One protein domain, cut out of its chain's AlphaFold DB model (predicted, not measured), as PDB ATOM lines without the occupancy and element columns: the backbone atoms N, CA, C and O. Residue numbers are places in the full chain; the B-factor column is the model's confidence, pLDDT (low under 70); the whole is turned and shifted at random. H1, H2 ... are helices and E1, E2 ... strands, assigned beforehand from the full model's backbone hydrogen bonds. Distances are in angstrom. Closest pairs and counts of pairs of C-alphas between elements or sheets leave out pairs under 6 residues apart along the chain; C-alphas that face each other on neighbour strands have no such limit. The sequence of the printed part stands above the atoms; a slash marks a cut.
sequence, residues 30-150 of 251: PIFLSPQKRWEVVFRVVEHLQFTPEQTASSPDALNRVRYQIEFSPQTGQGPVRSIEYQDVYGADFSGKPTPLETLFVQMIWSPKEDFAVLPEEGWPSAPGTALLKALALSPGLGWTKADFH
ATOM      1  N   PRO A  30      32.999   8.030  37.385       87.81
ATOM      2  CA  PRO A  30      33.956   8.036  36.289       87.81
ATOM      3  C   PRO A  30      33.389   7.261  35.095       87.81
ATOM      4  O   PRO A  30      32.700   6.252  35.265       87.81
ATOM      5  N   ILE A  31      33.673   7.768  33.895       93.69
ATOM      6  CA  ILE A  31      33.333   7.125  32.627       93.69
ATOM      7  C   ILE A  31      34.628   6.560  32.055       93.69
ATOM      8  O   ILE A  31      35.590   7.302  31.851       93.69
ATOM      9  N   PHE A  32      34.640   5.259  31.792       96.50
ATOM     10  CA  PHE A  32      35.750   4.566  31.149       96.50
ATOM     11  C   PHE A  32      35.407   4.275  29.688       96.50
ATOM     12  O   PHE A  32      34.242   4.083  29.348       96.50
ATOM     13  N   LEU A  33      36.414   4.241  28.817       96.88
ATOM     14  CA  LEU A  33      36.248   3.911  27.402       96.88
ATOM     15  C   LEU A  33      36.895   2.563  27.115       96.88
ATOM     16  O   LEU A  33      38.069   2.378  27.439       96.88
ATOM     17  N   SER A  34      36.146   1.658  26.484       97.31
ATOM     18  CA  SER A  34      36.658   0.362  26.024       97.31
ATOM     19  C   SER A  34      37.888   0.522  25.107       97.31
ATOM     20  O   SER A  34      38.072   1.592  24.514       97.31
ATOM     21  N   PRO A  35      38.739  -0.513  24.961       97.19
ATOM     22  CA  PRO A  35      39.941  -0.469  24.118       97.19
ATOM     23  C   PRO A  35      39.768   0.156  22.723       97.19
ATOM     24  O   PRO A  35      40.578   0.975  22.288       97.19
ATOM     25  N   GLN A  36      38.694  -0.193  22.025       96.56
ATOM     26  CA  GLN A  36      38.338   0.291  20.689       96.56
ATOM     27  C   GLN A  36      37.357   1.463  20.733       96.56
ATOM     28  O   GLN A  36      36.878   1.906  19.690       96.56
ATOM     29  N   LYS A  37      37.060   1.974  21.932       96.06
ATOM     30  CA  LYS A  37      36.168   3.108  22.194       96.06
ATOM     31  C   LYS A  37      34.743   2.885  21.677       96.06
ATOM     32  O   LYS A  37      34.029   3.851  21.430       96.06
ATOM     33  N   ARG A  38      34.299   1.630  21.519       95.19
ATOM     34  CA  ARG A  38      32.909   1.323  21.139       95.19
ATOM     35  C   ARG A  38      31.944   1.516  22.306       95.19
ATOM     36  O   ARG A  38      30.772   1.819  22.068       95.19
ATOM     37  N   TRP A  39      32.431   1.349  23.535       96.31
ATOM     38  CA  TRP A  39      31.621   1.341  24.746       96.31
ATOM     39  C   TRP A  39      32.127   2.347  25.776       96.31
ATOM     40  O   TRP A  39      33.314   2.387  26.102       96.31
ATOM     41  N   GLU A  40      31.196   3.121  26.321       96.94
ATOM     42  CA  GLU A  40      31.358   3.854  27.571       96.94
ATOM     43  C   GLU A  40      30.929   2.952  28.728       96.94
ATOM     44  O   GLU A  40      29.837   2.378  28.699       96.94
ATOM     45  N   VAL A  41      31.780   2.829  29.746       97.38
ATOM     46  CA  VAL A  41      31.552   1.977  30.914       97.38
ATOM     47  C   VAL A  41      31.441   2.833  32.166       97.38
ATOM     48  O   VAL A  41      32.323   3.642  32.460       97.38
ATOM     49  N   VAL A  42      30.354   2.646  32.910       96.12
ATOM     50  CA  VAL A  42      30.073   3.377  34.150       96.12
ATOM     51  C   VAL A  42      29.795   2.392  35.272       96.12
ATOM     52  O   VAL A  42      28.939   1.521  35.154       96.12
ATOM     53  N   PHE A  43      30.483   2.579  36.394       95.69
ATOM     54  CA  PHE A  43      30.251   1.832  37.624       95.69
ATOM     55  C   PHE A  43      29.360   2.668  38.538       95.69
ATOM     56  O   PHE A  43      29.725   3.782  38.923       95.69
ATOM     57  N   ARG A  44      28.183   2.153  38.893       93.50
ATOM     58  CA  ARG A  44      27.300   2.770  39.890       93.50
ATOM     59  C   ARG A  44      27.309   1.937  41.156       93.50
ATOM     60  O   ARG A  44      26.952   0.767  41.112       93.50
ATOM     61  N   VAL A  45      27.673   2.540  42.282       91.56
ATOM     62  CA  VAL A  45      27.535   1.883  43.586       91.56
ATOM     63  C   VAL A  45      26.050   1.684  43.881       91.56
ATOM     64  O   VAL A  45      25.286   2.650  43.895       91.56
ATOM     65  N   VAL A  46      25.650   0.433  44.093       92.12
ATOM     66  CA  VAL A  46      24.289   0.051  44.500       92.12
ATOM     67  C   VAL A  46      24.218  -0.063  46.016       92.12
ATOM     68  O   VAL A  46      23.284   0.436  46.636       92.12
ATOM     69  N   GLU A  47      25.216  -0.703  46.621       90.56
ATOM     70  CA  GLU A  47      25.294  -0.902  48.067       90.56
ATOM     71  C   GLU A  47      26.738  -1.114  48.520       90.56
ATOM     72  O   GLU A  47      27.603  -1.529  47.746       90.56
ATOM     73  N   HIS A  48      26.957  -0.880  49.809       88.69
ATOM     74  CA  HIS A  48      28.158  -1.258  50.532       88.69
ATOM     75  C   HIS A  48      27.712  -2.018  51.782       88.69
ATOM     76  O   HIS A  48      26.947  -1.483  52.586       88.69
ATOM     77  N   LEU A  49      28.146  -3.269  51.914       83.94
ATOM     78  CA  LEU A  49      27.877  -4.116  53.070       83.94
ATOM     79  C   LEU A  49      29.182  -4.538  53.735       83.94
ATOM     80  O   LEU A  49      30.168  -4.836  53.067       83.94
ATOM     81  N   GLN A  50      29.142  -4.608  55.058       80.44
ATOM     82  CA  GLN A  50      30.193  -5.184  55.878       80.44
ATOM     83  C   GLN A  50      29.656  -6.475  56.488       80.44
ATOM     84  O   GLN A  50      28.570  -6.477  57.072       80.44
ATOM     85  N   PHE A  51      30.405  -7.559  56.335       74.50
ATOM     86  CA  PHE A  51      30.104  -8.853  56.924       74.50
ATOM     87  C   PHE A  51      30.901  -9.033  58.209       74.50
ATOM     88  O   PHE A  51      32.083  -8.688  58.283       74.50
ATOM     89  N   THR A  52      30.251  -9.585  59.230       69.62
ATOM     90  CA  THR A  52      30.964 -10.048  60.421       69.62
ATOM     91  C   THR A  52      31.590 -11.422  60.152       69.62
ATOM     92  O   THR A  52      31.071 -12.160  59.309       69.62
ATOM     93  N   PRO A  53      32.667 -11.807  60.861       67.56
ATOM     94  CA  PRO A  53      33.283 -13.128  60.707       67.56
ATOM     95  C   PRO A  53      32.292 -14.293  60.870       67.56
ATOM     96  O   PRO A  53      32.403 -15.316  60.204       67.56
ATOM     97  N   GLU A  54      31.262 -14.134  61.709       66.75
ATOM     98  CA  GLU A  54      30.216 -15.147  61.911       66.75
ATOM     99  C   GLU A  54      29.297 -15.319  60.689       66.75
ATOM    100  O   GLU A  54      28.639 -16.350  60.548       66.75
ATOM    101  N   GLN A  55      29.228 -14.315  59.810       67.62
ATOM    102  CA  GLN A  55      28.431 -14.334  58.580       67.62
ATOM    103  C   GLN A  55      29.209 -14.911  57.392       67.62
ATOM    104  O   GLN A  55      28.605 -15.318  56.399       67.62
ATOM    105  N   THR A  56      30.536 -14.976  57.487       61.66
ATOM    106  CA  THR A  56      31.430 -15.504  56.459       61.66
ATOM    107  C   THR A  56      31.943 -16.865  56.900       61.66
ATOM    108  O   THR A  56      33.063 -16.995  57.375       61.66
ATOM    109  N   ALA A  57      31.116 -17.903  56.728       58.75
ATOM    110  CA  ALA A  57      31.403 -19.287  57.146       58.75
ATOM    111  C   ALA A  57      32.769 -19.845  56.679       58.75
ATOM    112  O   ALA A  57      33.241 -20.849  57.206       58.75
ATOM    113  N   SER A  58      33.387 -19.201  55.691       60.03
ATOM    114  CA  SER A  58      34.633 -19.574  55.026       60.03
ATOM    115  C   SER A  58      35.795 -18.582  55.228       60.03
ATOM    116  O   SER A  58      36.867 -18.826  54.682       60.03
ATOM    117  N   SER A  59      35.638 -17.497  56.003       59.16
ATOM    118  CA  SER A  59      36.729 -16.549  56.288       59.16
ATOM    119  C   SER A  59      36.782 -16.150  57.770       59.16
ATOM    120  O   SER A  59      35.757 -15.739  58.315       59.16
ATOM    121  N   PRO A  60      37.954 -16.249  58.431       58.47
ATOM    122  CA  PRO A  60      38.127 -15.804  59.813       58.47
ATOM    123  C   PRO A  60      38.107 -14.272  59.964       58.47
ATOM    124  O   PRO A  60      38.009 -13.781  61.090       58.47
ATOM    125  N   ASP A  61      38.181 -13.528  58.857       66.31
ATOM    126  CA  ASP A  61      38.270 -12.070  58.834       66.31
ATOM    127  C   ASP A  61      36.948 -11.420  58.408       66.31
ATOM    128  O   ASP A  61      36.148 -11.983  57.661       66.31
ATOM    129  N   ALA A  62      36.714 -10.189  58.874       70.25
ATOM    130  CA  ALA A  62      35.565  -9.401  58.445       70.25
ATOM    131  C   ALA A  62      35.713  -9.014  56.964       70.25
ATOM    132  O   ALA A  62      36.594  -8.230  56.603       70.25
ATOM    133  N   LEU A  63      34.828  -9.530  56.110       81.81
ATOM    134  CA  LEU A  63      34.787  -9.170  54.694       81.81
ATOM    135  C   LEU A  63      33.922  -7.932  54.475       81.81
ATOM    136  O   LEU A  63      32.893  -7.738  55.119       81.81
ATOM    137  N   ASN A  64      34.308  -7.103  53.518       85.25
ATOM    138  CA  ASN A  64      33.476  -6.017  53.024       85.25
ATOM    139  C   ASN A  64      33.128  -6.287  51.569       85.25
ATOM    140  O   ASN A  64      33.869  -6.955  50.849       85.25
ATOM    141  N   ARG A  65      31.990  -5.753  51.138       89.12
ATOM    142  CA  ARG A  65      31.514  -5.866  49.768       89.12
ATOM    143  C   ARG A  65      30.957  -4.545  49.290       89.12
ATOM    144  O   ARG A  65      30.039  -3.999  49.905       89.12
ATOM    145  N   VAL A  66      31.408  -4.110  48.122       91.56
ATOM    146  CA  VAL A  66      30.705  -3.092  47.338       91.56
ATOM    147  C   VAL A  66      30.041  -3.773  46.148       91.56
ATOM    148  O   VAL A  66      30.690  -4.479  45.381       91.56
ATOM    149  N   ARG A  67      28.729  -3.576  45.989       93.50
ATOM    150  CA  ARG A  67      28.004  -4.034  44.798       93.50
ATOM    151  C   ARG A  67      27.889  -2.882  43.817       93.50
ATOM    152  O   ARG A  67      27.379  -1.810  44.157       93.50
ATOM    153  N   TYR A  68      28.306  -3.136  42.589       94.81
ATOM    154  CA  TYR A  68      28.211  -2.210  41.480       94.81
ATOM    155  C   TYR A  68      27.163  -2.680  40.479       94.81
ATOM    156  O   TYR A  68      27.089  -3.858  40.141       94.81
ATOM    157  N   GLN A  69      26.400  -1.735  39.944       96.56
ATOM    158  CA  GLN A  69      25.736  -1.878  38.662       96.56
ATOM    159  C   GLN A  69      26.680  -1.297  37.613       96.56
ATOM    160  O   GLN A  69      26.907  -0.086  37.582       96.56
ATOM    161  N   ILE A  70      27.253  -2.159  36.781       97.25
ATOM    162  CA  ILE A  70      28.110  -1.750  35.669       97.25
ATOM    163  C   ILE A  70      27.221  -1.578  34.444       97.25
ATOM    164  O   ILE A  70      26.439  -2.474  34.117       97.25
ATOM    165  N   GLU A  71      27.311  -0.423  33.797       96.94
ATOM    166  CA  GLU A  71      26.566  -0.060  32.592       96.94
ATOM    167  C   GLU A  71      27.529   0.121  31.421       96.94
ATOM    168  O   GLU A  71      28.527   0.822  31.543       96.94
ATOM    169  N   PHE A  72      27.193  -0.480  30.282       97.31
ATOM    170  CA  PHE A  72      27.907  -0.389  29.016       97.31
ATOM    171  C   PHE A  72      26.990   0.300  28.009       97.31
ATOM    172  O   PHE A  72      25.951  -0.245  27.625       97.31
ATOM    173  N   SER A  73      27.367   1.504  27.593       95.81
ATOM    174  CA  SER A  73      26.609   2.320  26.646       95.81
ATOM    175  C   SER A  73      27.375   2.439  25.327       95.81
ATOM    176  O   SER A  73      28.574   2.713  25.361       95.81
ATOM    177  N   PRO A  74      26.737   2.252  24.157       94.44
ATOM    178  CA  PRO A  74      27.397   2.497  22.879       94.44
ATOM    179  C   PRO A  74      27.836   3.960  22.778       94.44
ATOM    180  O   PRO A  74      27.023   4.859  22.998       94.44
ATOM    181  N   GLN A  75      29.083   4.216  22.379       89.62
ATOM    182  CA  GLN A  75      29.617   5.583  22.279       89.62
ATOM    183  C   GLN A  75      28.844   6.450  21.265       89.62
ATOM    184  O   GLN A  75      28.723   7.663  21.407       89.62
ATOM    185  N   THR A  76      28.271   5.825  20.235       86.25
ATOM    186  CA  THR A  76      27.427   6.501  19.237       86.25
ATOM    187  C   THR A  76      26.110   7.025  19.819       86.25
ATOM    188  O   THR A  76      25.370   7.716  19.120       86.25
ATOM    189  N   GLY A  77      25.762   6.645  21.056       78.81
ATOM    190  CA  GLY A  77      24.451   6.877  21.667       78.81
ATOM    191  C   GLY A  77      23.321   6.073  21.013       78.81
ATOM    192  O   GLY A  77      22.164   6.200  21.406       78.81
ATOM    193  N   GLN A  78      23.636   5.248  20.009       72.25
ATOM    194  CA  GLN A  78      22.679   4.433  19.273       72.25
ATOM    195  C   GLN A  78      22.834   2.968  19.674       72.25
ATOM    196  O   GLN A  78      23.792   2.301  19.291       72.25
ATOM    197  N   GLY A  79      21.866   2.460  20.434       73.88
ATOM    198  CA  GLY A  79      21.794   1.057  20.837       73.88
ATOM    199  C   GLY A  79      21.407   0.888  22.306       73.88
ATOM    200  O   GLY A  79      21.245   1.875  23.026       73.88
ATOM    201  N   PRO A  80      21.202  -0.359  22.758       83.12
ATOM    202  CA  PRO A  80      20.798  -0.620  24.128       83.12
ATOM    203  C   PRO A  80      21.970  -0.444  25.096       83.12
ATOM    204  O   PRO A  80      23.074  -0.918  24.832       83.12
ATOM    205  N   VAL A  81      21.692   0.149  26.256       88.31
ATOM    206  CA  VAL A  81      22.583   0.047  27.415       88.31
ATOM    207  C   VAL A  81      22.523  -1.389  27.930       88.31
ATOM    208  O   VAL A  81      21.439  -1.946  28.135       88.31
ATOM    209  N   ARG A  82      23.686  -2.008  28.108       94.69
ATOM    210  CA  ARG A  82      23.824  -3.331  28.725       94.69
ATOM    211  C   ARG A  82      24.304  -3.163  30.145       94.69
ATOM    212  O   ARG A  82      25.075  -2.255  30.431       94.69
ATOM    213  N   SER A  83      23.830  -4.015  31.040       95.56
ATOM    214  CA  SER A  83      24.165  -3.861  32.442       95.56
ATOM    215  C   SER A  83      24.318  -5.197  33.155       95.56
ATOM    216  O   SER A  83      23.667  -6.197  32.833       95.56
ATOM    217  N   ILE A  84      25.228  -5.218  34.121       97.19
ATOM    218  CA  ILE A  84      25.530  -6.387  34.940       97.19
ATOM    219  C   ILE A  84      25.856  -5.953  36.366       97.19
ATOM    220  O   ILE A  84      26.473  -4.913  36.587       97.19
ATOM    221  N   GLU A  85      25.383  -6.736  37.331       96.31
ATOM    222  CA  GLU A  85      25.788  -6.578  38.723       96.31
ATOM    223  C   GLU A  85      27.145  -7.248  38.930       96.31
ATOM    224  O   GLU A  85      27.352  -8.380  38.483       96.31
ATOM    225  N   TYR A  86      28.031  -6.548  39.625       95.75
ATOM    226  CA  TYR A  86      29.363  -7.001  40.001       95.75
ATOM    227  C   TYR A  86      29.574  -6.763  41.495       95.75
ATOM    228  O   TYR A  86      29.101  -5.761  42.038       95.75
ATOM    229  N   GLN A  87      30.264  -7.679  42.162       93.81
ATOM    230  CA  GLN A  87      30.588  -7.571  43.581       93.81
ATOM    231  C   GLN A  87      32.103  -7.481  43.726       93.81
ATOM    232  O   GLN A  87      32.812  -8.324  43.207       93.81
ATOM    233  N   ASP A  88      32.577  -6.460  44.428       92.69
ATOM    234  CA  ASP A  88      33.976  -6.327  44.829       92.69
ATOM    235  C   ASP A  88      34.069  -6.687  46.308       92.69
ATOM    236  O   ASP A  88      33.606  -5.922  47.165       92.69
ATOM    237  N   VAL A  89      34.573  -7.885  46.589       89.69
ATOM    238  CA  VAL A  89      34.775  -8.403  47.941       89.69
ATOM    239  C   VAL A  89      36.231  -8.215  48.331       89.69
ATOM    240  O   VAL A  89      37.139  -8.639  47.626       89.69
ATOM    241  N   TYR A  90      36.450  -7.577  49.475       85.94
ATOM    242  CA  TYR A  90      37.779  -7.214  49.956       85.94
ATOM    243  C   TYR A  90      37.870  -7.321  51.479       85.94
ATOM    244  O   TYR A  90      36.863  -7.423  52.187       85.94
ATOM    245  N   GLY A  91      39.098  -7.271  51.996       75.62
ATOM    246  CA  GLY A  91      39.385  -7.372  53.430       75.62
ATOM    247  C   GLY A  91      40.046  -8.688  53.836       75.62
ATOM    248  O   GLY A  91      40.726  -8.702  54.856       75.62
ATOM    249  N   ALA A  92      39.950  -9.737  53.010       66.94
ATOM    250  CA  ALA A  92      40.693 -10.991  53.198       66.94
ATOM    251  C   ALA A  92      42.216 -10.823  53.012       66.94
ATOM    252  O   ALA A  92      43.007 -11.614  53.510       66.94
ATOM    253  N   ASP A  93      42.627  -9.789  52.280       60.88
ATOM    254  CA  ASP A  93      44.000  -9.499  51.868       60.88
ATOM    255  C   ASP A  93      44.633  -8.328  52.646       60.88
ATOM    256  O   ASP A  93      45.661  -7.787  52.241       60.88
ATOM    257  N   PHE A  94      44.023  -7.912  53.762       53.56
ATOM    258  CA  PHE A  94      44.463  -6.791  54.612       53.56
ATOM    259  C   PHE A  94      44.439  -5.395  53.955       53.56
ATOM    260  O   PHE A  94      44.825  -4.418  54.602       53.56
ATOM    261  N   SER A  95      43.959  -5.248  52.712       61.94
ATOM    262  CA  SER A  95      43.902  -3.944  52.025       61.94
ATOM    263  C   SER A  95      42.882  -2.983  52.658       61.94
ATOM    264  O   SER A  95      43.040  -1.758  52.594       61.94
ATOM    265  N   GLY A  96      41.841  -3.538  53.297       72.38
ATOM    266  CA  GLY A  96      40.787  -2.814  54.014       72.38
ATOM    267  C   GLY A  96      39.976  -1.837  53.152       72.38
ATOM    268  O   GLY A  96      39.213  -1.034  53.690       72.38
ATOM    269  N   LYS A  97      40.154  -1.858  51.827       83.88
ATOM    270  CA  LYS A  97      39.565  -0.910  50.878       83.88
ATOM    271  C   LYS A  97      39.089  -1.642  49.624       83.88
ATOM    272  O   LYS A  97      39.728  -2.618  49.245       83.88
ATOM    273  N   PRO A  98      38.029  -1.143  48.967       87.88
ATOM    274  CA  PRO A  98      37.591  -1.692  47.694       87.88
ATOM    275  C   PRO A  98      38.667  -1.514  46.623       87.88
ATOM    276  O   PRO A  98      39.463  -0.564  46.665       87.88
ATOM    277  N   THR A  99      38.642  -2.400  45.636       91.38
ATOM    278  CA  THR A  99      39.491  -2.326  44.454       91.38
ATOM    279  C   THR A  99      39.208  -1.011  43.713       91.38
ATOM    280  O   THR A  99      38.044  -0.668  43.477       91.38
ATOM    281  N   PRO A 100      40.234  -0.226  43.327       92.94
ATOM    282  CA  PRO A 100      40.014   0.981  42.537       92.94
ATOM    283  C   PRO A 100      39.243   0.676  41.244       92.94
ATOM    284  O   PRO A 100      39.564  -0.278  40.540       92.94
ATOM    285  N   LEU A 101      38.260   1.514  40.891       94.19
ATOM    286  CA  LEU A 101      37.418   1.300  39.701       94.19
ATOM    287  C   LEU A 101      38.224   1.192  38.398       94.19
ATOM    288  O   LEU A 101      37.858   0.432  37.509       94.19
ATOM    289  N   GLU A 102      39.325   1.939  38.292       95.31
ATOM    290  CA  GLU A 102      40.247   1.849  37.156       95.31
ATOM    291  C   GLU A 102      40.890   0.461  37.061       95.31
ATOM    292  O   GLU A 102      40.940  -0.113  35.977       95.31
ATOM    293  N   THR A 103      41.306  -0.112  38.193       95.25
ATOM    294  CA  THR A 103      41.843  -1.475  38.252       95.25
ATOM    295  C   THR A 103      40.791  -2.492  37.818       95.25
ATOM    296  O   THR A 103      41.080  -3.312  36.950       95.25
ATOM    297  N   LEU A 104      39.560  -2.391  38.338       95.50
ATOM    298  CA  LEU A 104      38.451  -3.263  37.927       95.50
ATOM    299  C   LEU A 104      38.178  -3.172  36.420       95.50
ATOM    300  O   LEU A 104      37.933  -4.183  35.768       95.50
ATOM    301  N   PHE A 105      38.224  -1.964  35.858       97.38
ATOM    302  CA  PHE A 105      38.025  -1.740  34.431       97.38
ATOM    303  C   PHE A 105      39.155  -2.339  33.578       97.38
ATOM    304  O   PHE A 105      38.882  -3.018  32.591       97.38
ATOM    305  N   VAL A 106      40.416  -2.117  33.960       96.88
ATOM    306  CA  VAL A 106      41.593  -2.618  33.226       96.88
ATOM    307  C   VAL A 106      41.688  -4.144  33.268       96.88
ATOM    308  O   VAL A 106      42.184  -4.747  32.320       96.88
ATOM    309  N   GLN A 107      41.192  -4.776  34.332       97.06
ATOM    310  CA  GLN A 107      41.151  -6.235  34.460       97.06
ATOM    311  C   GLN A 107      40.026  -6.899  33.650       97.06
ATOM    312  O   GLN A 107      40.016  -8.123  33.532       97.06
ATOM    313  N   MET A 108      39.084  -6.138  33.079       98.38
ATOM    314  CA  MET A 108      38.071  -6.716  32.196       98.38
ATOM    315  C   MET A 108      38.718  -7.323  30.951       98.38
ATOM    316  O   MET A 108      39.549  -6.700  30.287       98.38
ATOM    317  N   ILE A 109      38.266  -8.516  30.574       98.19
ATOM    318  CA  ILE A 109      38.700  -9.165  29.338       98.19
ATOM    319  C   ILE A 109      37.731  -8.765  28.233       98.19
ATOM    320  O   ILE A 109      36.531  -9.019  28.312       98.19
ATOM    321  N   TRP A 110      38.251  -8.162  27.171       98.31
ATOM    322  CA  TRP A 110      37.454  -7.737  26.026       98.31
ATOM    323  C   TRP A 110      37.623  -8.717  24.875       98.31
ATOM    324  O   TRP A 110      38.747  -9.053  24.497       98.31
ATOM    325  N   SER A 111      36.509  -9.141  24.277       98.31
ATOM    326  CA  SER A 111      36.575  -9.833  22.986       98.31
ATOM    327  C   SER A 111      37.277  -8.959  21.934       98.31
ATOM    328  O   SER A 111      37.156  -7.733  21.994       98.31
ATOM    329  N   PRO A 112      37.977  -9.529  20.933       97.88
ATOM    330  CA  PRO A 112      38.763  -8.753  19.973       97.88
ATOM    331  C   PRO A 112      37.963  -7.761  19.136       97.88
ATOM    332  O   PRO A 112      38.554  -6.910  18.483       97.88
ATOM    333  N   LYS A 113      36.635  -7.873  19.101       97.50
ATOM    334  CA  LYS A 113      35.746  -6.878  18.490       97.50
ATOM    335  C   LYS A 113      34.879  -6.147  19.512       97.50
ATOM    336  O   LYS A 113      34.084  -5.318  19.108       97.50
ATOM    337  N   GLU A 114      35.030  -6.404  20.806       97.44
ATOM    338  CA  GLU A 114      34.194  -5.865  21.889       97.44
ATOM    339  C   GLU A 114      32.705  -6.207  21.737       97.44
ATOM    340  O   GLU A 114      31.824  -5.401  22.038       97.44
ATOM    341  N   ASP A 115      32.415  -7.405  21.234       97.38
ATOM    342  CA  ASP A 115      31.055  -7.937  21.145       97.38
ATOM    343  C   ASP A 115      30.562  -8.477  22.496       97.38
ATOM    344  O   ASP A 115      29.362  -8.478  22.768       97.38
ATOM    345  N   PHE A 116      31.486  -8.873  23.367       98.25
ATOM    346  CA  PHE A 116      31.266  -9.151  24.783       98.25
ATOM    347  C   PHE A 116      32.484  -8.734  25.621       98.25
ATOM    348  O   PHE A 116      33.589  -8.561  25.084       98.25
ATOM    349  N   ALA A 117      32.270  -8.602  26.929       98.38
ATOM    350  CA  ALA A 117      33.312  -8.389  27.931       98.38
ATOM    351  C   ALA A 117      33.150  -9.390  29.082       98.38
ATOM    352  O   ALA A 117      32.028  -9.787  29.401       98.38
ATOM    353  N   VAL A 118      34.255  -9.786  29.704       98.56
ATOM    354  CA  VAL A 118      34.286 -10.613  30.913       98.56
ATOM    355  C   VAL A 118      34.698  -9.731  32.080       98.56
ATOM    356  O   VAL A 118      35.675  -8.985  31.991       98.56
ATOM    357  N   LEU A 119      33.916  -9.792  33.153       98.31
ATOM    358  CA  LEU A 119      34.203  -9.087  34.394       98.31
ATOM    359  C   LEU A 119      35.371  -9.751  35.138       98.31
ATOM    360  O   LEU A 119      35.524 -10.969  35.026       98.31
ATOM    361  N   PRO A 120      36.155  -8.981  35.911       96.62
ATOM    362  CA  PRO A 120      37.180  -9.549  36.784       96.62
ATOM    363  C   PRO A 120      36.573 -10.434  37.884       96.62
ATOM    364  O   PRO A 120      35.352 -10.517  38.045       96.62
ATOM    365  N   GLU A 121      37.434 -11.114  38.637       94.44
ATOM    366  CA  GLU A 121      37.031 -11.945  39.771       94.44
ATOM    367  C   GLU A 121      36.442 -11.096  40.909       94.44
ATOM    368  O   GLU A 121      36.998 -10.065  41.271       94.44
ATOM    369  N   GLU A 122      35.334 -11.555  41.504       92.81
ATOM    370  CA  GLU A 122      34.610 -10.822  42.559       92.81
ATOM    371  C   GLU A 122      35.327 -10.820  43.931       92.81
ATOM    372  O   GLU A 122      34.858 -10.163  44.859       92.81
ATOM    373  N   GLY A 123      36.435 -11.554  44.091       87.69
ATOM    374  CA  GLY A 123      37.233 -11.597  45.328       87.69
ATOM    375  C   GLY A 123      36.645 -12.449  46.461       87.69
ATOM    376  O   GLY A 123      37.093 -12.366  47.606       87.69
ATOM    377  N   TRP A 124      35.624 -13.267  46.180       85.75
ATOM    378  CA  TRP A 124      35.113 -14.232  47.154       85.75
ATOM    379  C   TRP A 124      36.169 -15.299  47.468       85.75
ATOM    380  O   TRP A 124      36.793 -15.803  46.536       85.75
ATOM    381  N   PRO A 125      36.320 -15.727  48.736       80.56
ATOM    382  CA  PRO A 125      37.120 -16.903  49.054       80.56
ATOM    383  C   PRO A 125      36.609 -18.122  48.273       80.56
ATOM    384  O   PRO A 125      35.476 -18.567  48.473       80.56
ATOM    385  N   SER A 126      37.443 -18.639  47.381       79.06
ATOM    386  CA  SER A 126      37.147 -19.750  46.480       79.06
ATOM    387  C   SER A 126      38.125 -20.904  46.717       79.06
ATOM    388  O   SER A 126      39.175 -20.744  47.347       79.06
ATOM    389  N   ALA A 127      37.751 -22.107  46.272       80.69
ATOM    390  CA  ALA A 127      38.697 -23.216  46.216       80.69
ATOM    391  C   ALA A 127      39.827 -22.864  45.229       80.69
ATOM    392  O   ALA A 127      39.572 -22.137  44.268       80.69
ATOM    393  N   PRO A 128      41.059 -23.361  45.440       81.38
ATOM    394  CA  PRO A 128      42.132 -23.147  44.479       81.38
ATOM    395  C   PRO A 128      41.732 -23.720  43.118       81.38
ATOM    396  O   PRO A 128      41.267 -24.855  43.033       81.38
ATOM    397  N   GLY A 129      41.940 -22.933  42.069       89.56
ATOM    398  CA  GLY A 129      41.679 -23.347  40.700       89.56
ATOM    399  C   GLY A 129      41.363 -22.172  39.792       89.56
ATOM    400  O   GLY A 129      41.626 -21.019  40.142       89.56
ATOM    401  N   THR A 130      40.807 -22.477  38.625       94.00
ATOM    402  CA  THR A 130      40.411 -21.461  37.650       94.00
ATOM    403  C   THR A 130      39.198 -20.674  38.141       94.00
ATOM    404  O   THR A 130      38.207 -21.224  38.624       94.00
ATOM    405  N   ALA A 131      39.276 -19.347  38.031       93.06
ATOM    406  CA  ALA A 131      38.222 -18.472  38.522       93.06
ATOM    407  C   ALA A 131      36.950 -18.592  37.666       93.06
ATOM    408  O   ALA A 131      36.988 -18.557  36.433       93.06
ATOM    409  N   LEU A 132      35.792 -18.657  38.330       93.88
ATOM    410  CA  LEU A 132      34.495 -18.549  37.669       93.88
ATOM    411  C   LEU A 132      34.116 -17.070  37.509       93.88
ATOM    412  O   LEU A 132      33.640 -16.423  38.444       93.88
ATOM    413  N   LEU A 133      34.310 -16.545  36.305       96.62
ATOM    414  CA  LEU A 133      34.000 -15.172  35.926       96.62
ATOM    415  C   LEU A 133      32.652 -15.077  35.200       96.62
ATOM    416  O   LEU A 133      32.055 -16.072  34.785       96.62
ATOM    417  N   LYS A 134      32.174 -13.844  35.003       98.00
ATOM    418  CA  LYS A 134      30.933 -13.558  34.269       98.00
ATOM    419  C   LYS A 134      31.234 -12.820  32.973       98.00
ATOM    420  O   LYS A 134      31.749 -11.703  32.998       98.00
ATOM    421  N   ALA A 135      30.829 -13.399  31.851       98.19
ATOM    422  CA  ALA A 135      30.774 -12.722  30.565       98.19
ATOM    423  C   ALA A 135      29.425 -12.007  30.379       98.19
ATOM    424  O   ALA A 135      28.367 -12.527  30.744       98.19
ATOM    425  N   LEU A 136      29.456 -10.826  29.769       98.38
ATOM    426  CA  LEU A 136      28.294 -10.027  29.388       98.38
ATOM    427  C   LEU A 136      28.305  -9.800  27.876       98.38
ATOM    428  O   LEU A 136      29.236  -9.199  27.337       98.38
ATOM    429  N   ALA A 137      27.235 -10.214  27.204       97.88
ATOM    430  CA  ALA A 137      27.024  -9.900  25.802       97.88
ATOM    431  C   ALA A 137      26.713  -8.409  25.630       97.88
ATOM    432  O   ALA A 137      25.740  -7.882  26.184       97.88
ATOM    433  N   LEU A 138      27.522  -7.730  24.821       96.62
ATOM    434  CA  LEU A 138      27.363  -6.310  24.521       96.62
ATOM    435  C   LEU A 138      26.637  -6.117  23.185       96.62
ATOM    436  O   LEU A 138      25.678  -5.347  23.083       96.62
ATOM    437  N   SER A 139      27.031  -6.889  22.173       92.69
ATOM    438  CA  SER A 139      26.438  -6.850  20.840       92.69
ATOM    439  C   SER A 139      25.036  -7.492  20.812       92.69
ATOM    440  O   SER A 139      24.879  -8.642  21.220       92.69
ATOM    441  N   PRO A 140      23.998  -6.814  20.269       84.00
ATOM    442  CA  PRO A 140      22.621  -7.328  20.238       84.00
ATOM    443  C   PRO A 140      22.412  -8.633  19.461       84.00
ATOM    444  O   PRO A 140      21.381  -9.273  19.629       84.00
ATOM    445  N   GLY A 141      23.352  -9.000  18.587       88.38
ATOM    446  CA  GLY A 141      23.283 -10.228  17.793       88.38
ATOM    447  C   GLY A 141      23.697 -11.493  18.548       88.38
ATOM    448  O   GLY A 141      23.525 -12.587  18.015       88.38
ATOM    449  N   LEU A 142      24.246 -11.364  19.760       91.69
ATOM    450  CA  LEU A 142      24.590 -12.509  20.596       91.69
ATOM    451  C   LEU A 142      23.313 -13.025  21.273       91.69
ATOM    452  O   LEU A 142      22.584 -12.265  21.907       91.69
ATOM    453  N   GLY A 143      23.010 -14.314  21.106       92.19
ATOM    454  CA  GLY A 143      21.758 -14.938  21.566       92.19
ATOM    455  C   GLY A 143      21.665 -15.172  23.079       92.19
ATOM    456  O   GLY A 143      20.801 -15.918  23.531       92.19
ATOM    457  N   TRP A 144      22.566 -14.575  23.853       96.94
ATOM    458  CA  TRP A 144      22.693 -14.710  25.299       96.94
ATOM    459  C   TRP A 144      22.945 -13.331  25.913       96.94
ATOM    460  O   TRP A 144      23.384 -12.412  25.227       96.94
ATOM    461  N   THR A 145      22.646 -13.176  27.203       96.50
ATOM    462  CA  THR A 145      22.878 -11.912  27.928       96.50
ATOM    463  C   THR A 145      24.081 -12.031  28.849       96.50
ATOM    464  O   THR A 145      24.967 -11.185  28.821       96.50
ATOM    465  N   LYS A 146      24.114 -13.085  29.665       97.38
ATOM    466  CA  LYS A 146      25.208 -13.398  30.583       97.38
ATOM    467  C   LYS A 146      25.609 -14.850  30.386       97.38
ATOM    468  O   LYS A 146      24.742 -15.668  30.078       97.38
ATOM    469  N   ALA A 147      26.887 -15.136  30.559       97.88
ATOM    470  CA  ALA A 147      27.432 -16.479  30.490       97.88
ATOM    471  C   ALA A 147      28.533 -16.647  31.534       97.88
ATOM    472  O   ALA A 147      29.188 -15.673  31.912       97.88
ATOM    473  N   ASP A 148      28.733 -17.882  31.968       97.12
ATOM    474  CA  ASP A 148      29.864 -18.241  32.808       97.12
ATOM    475  C   ASP A 148      31.125 -18.302  31.944       97.12
ATOM    476  O   ASP A 148      31.123 -18.873  30.849       97.12
ATOM    477  N   PHE A 149      32.198 -17.693  32.432       97.88
ATOM    478  CA  PHE A 149      33.506 -17.706  31.797       97.88
ATOM    479  C   PHE A 149      34.506 -18.285  32.788       97.88
ATOM    480  O   PHE A 149      34.797 -17.678  33.809       97.88
ATOM    481  N   HIS A 150      34.999 -19.478  32.495       96.19
ATOM    482  CA  HIS A 150      35.853 -20.246  33.392       96.19
ATOM    483  C   HIS A 150      37.027 -20.741  32.553       96.19
ATOM    484  O   HIS A 150      36.962 -21.838  32.002       96.19
TER     485      HIS A 150
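AT A GLANCE: This is residues 30 to 150 of the 251 residues of an uncharacterized protein of Nitrospinae bacterium CG11_big_fil_rev_8_21_14_0_20_56_8 (UniProt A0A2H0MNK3). A long, strongly twisted sheet of four strands, E1 to E4, makes the longest axis of the domain, and a small sheet of three strands, E5 to E7, sits beside its edge strand E4, nearest to it through E6. One short helix, H1, stands beside the strands of the long sheet, nearest to E1 and E2, and long loops join E2 to E3 and E5 to E6. The printed part has 121 residues, with the order E1 E2 E3 E4 H1 E5 E6 E7; both sheets are antiparallel, ordered E1 E2 E3 E4 and E5 E6 E7. The class is mostly strand, though under half of the residues are in named elements. The whole is compact, with a radius of gyration of the C-alphas of 15.4 A, and its outline is elongated, 47 by 29 by 19 A.

IN THESE COORDINATES: Begin with the long sheet and find C-alpha 39 at (31.621, 1.341, 24.746); from there E2, residues 39 to 50, runs 31.8 A to C-alpha 50 at (30.193, -5.184, 55.878). E3, residues 64 to 74, runs 31.9 A, and E4, residues 82 to 90, runs 25.7 A. E1 is residues 31 to 33. Farther along, H1 is residues 101 to 106, E5 is residues 116 to 118, and E6, residues 133 to 137, runs 13.4 A. E7, residues 146 to 149, ends at C-alpha 149, (33.506, -17.706, 31.797).

HOW THE PARTS SIT: E1 to E4 form a meander, each strand the antiparallel neighbour of the one before, and E5 to E7 form another. Look at the hairpin E2 and E3, where N 44 and O 69 are 2.9 A apart, within hydrogen-bond range. In the hairpin E3 and E4, N 68 and O 86 are 2.8 A apart. In the hairpin E1 and E2, N 32 and O 41 are 2.9 A apart. H1 is on this sheet but at the sheet's level, with a height of 0.0 A; its closest C-alphas to E1 are those of Phe 105 and Phe 32, 7.5 A apart. Every O i to N i+4 pair of H1 is within hydrogen-bond range. Between the sheets, the closest C-alphas of E4 and E6 are those of Ile 84 and Leu 136, 7.2 A apart; E4 and E7 are only just apart, at 8.3 A. In the small sheet, N 136 and O 117 of E6 and E5 are 2.8 A apart, and N 135 and O 147 of E6 and E7 are 2.8 A apart.

THE WHOLE: The C-alphas of Glu 54 and Thr 76 are the two farthest apart, 47.9 A. The printed part has no cut. The links E2 to E3 and E5 to E6 are long, with 13 and 14 residues. The model's mean pLDDT over the printed part is 88.7, and it is under 70 at residues 52 to 61 and 92 to 95.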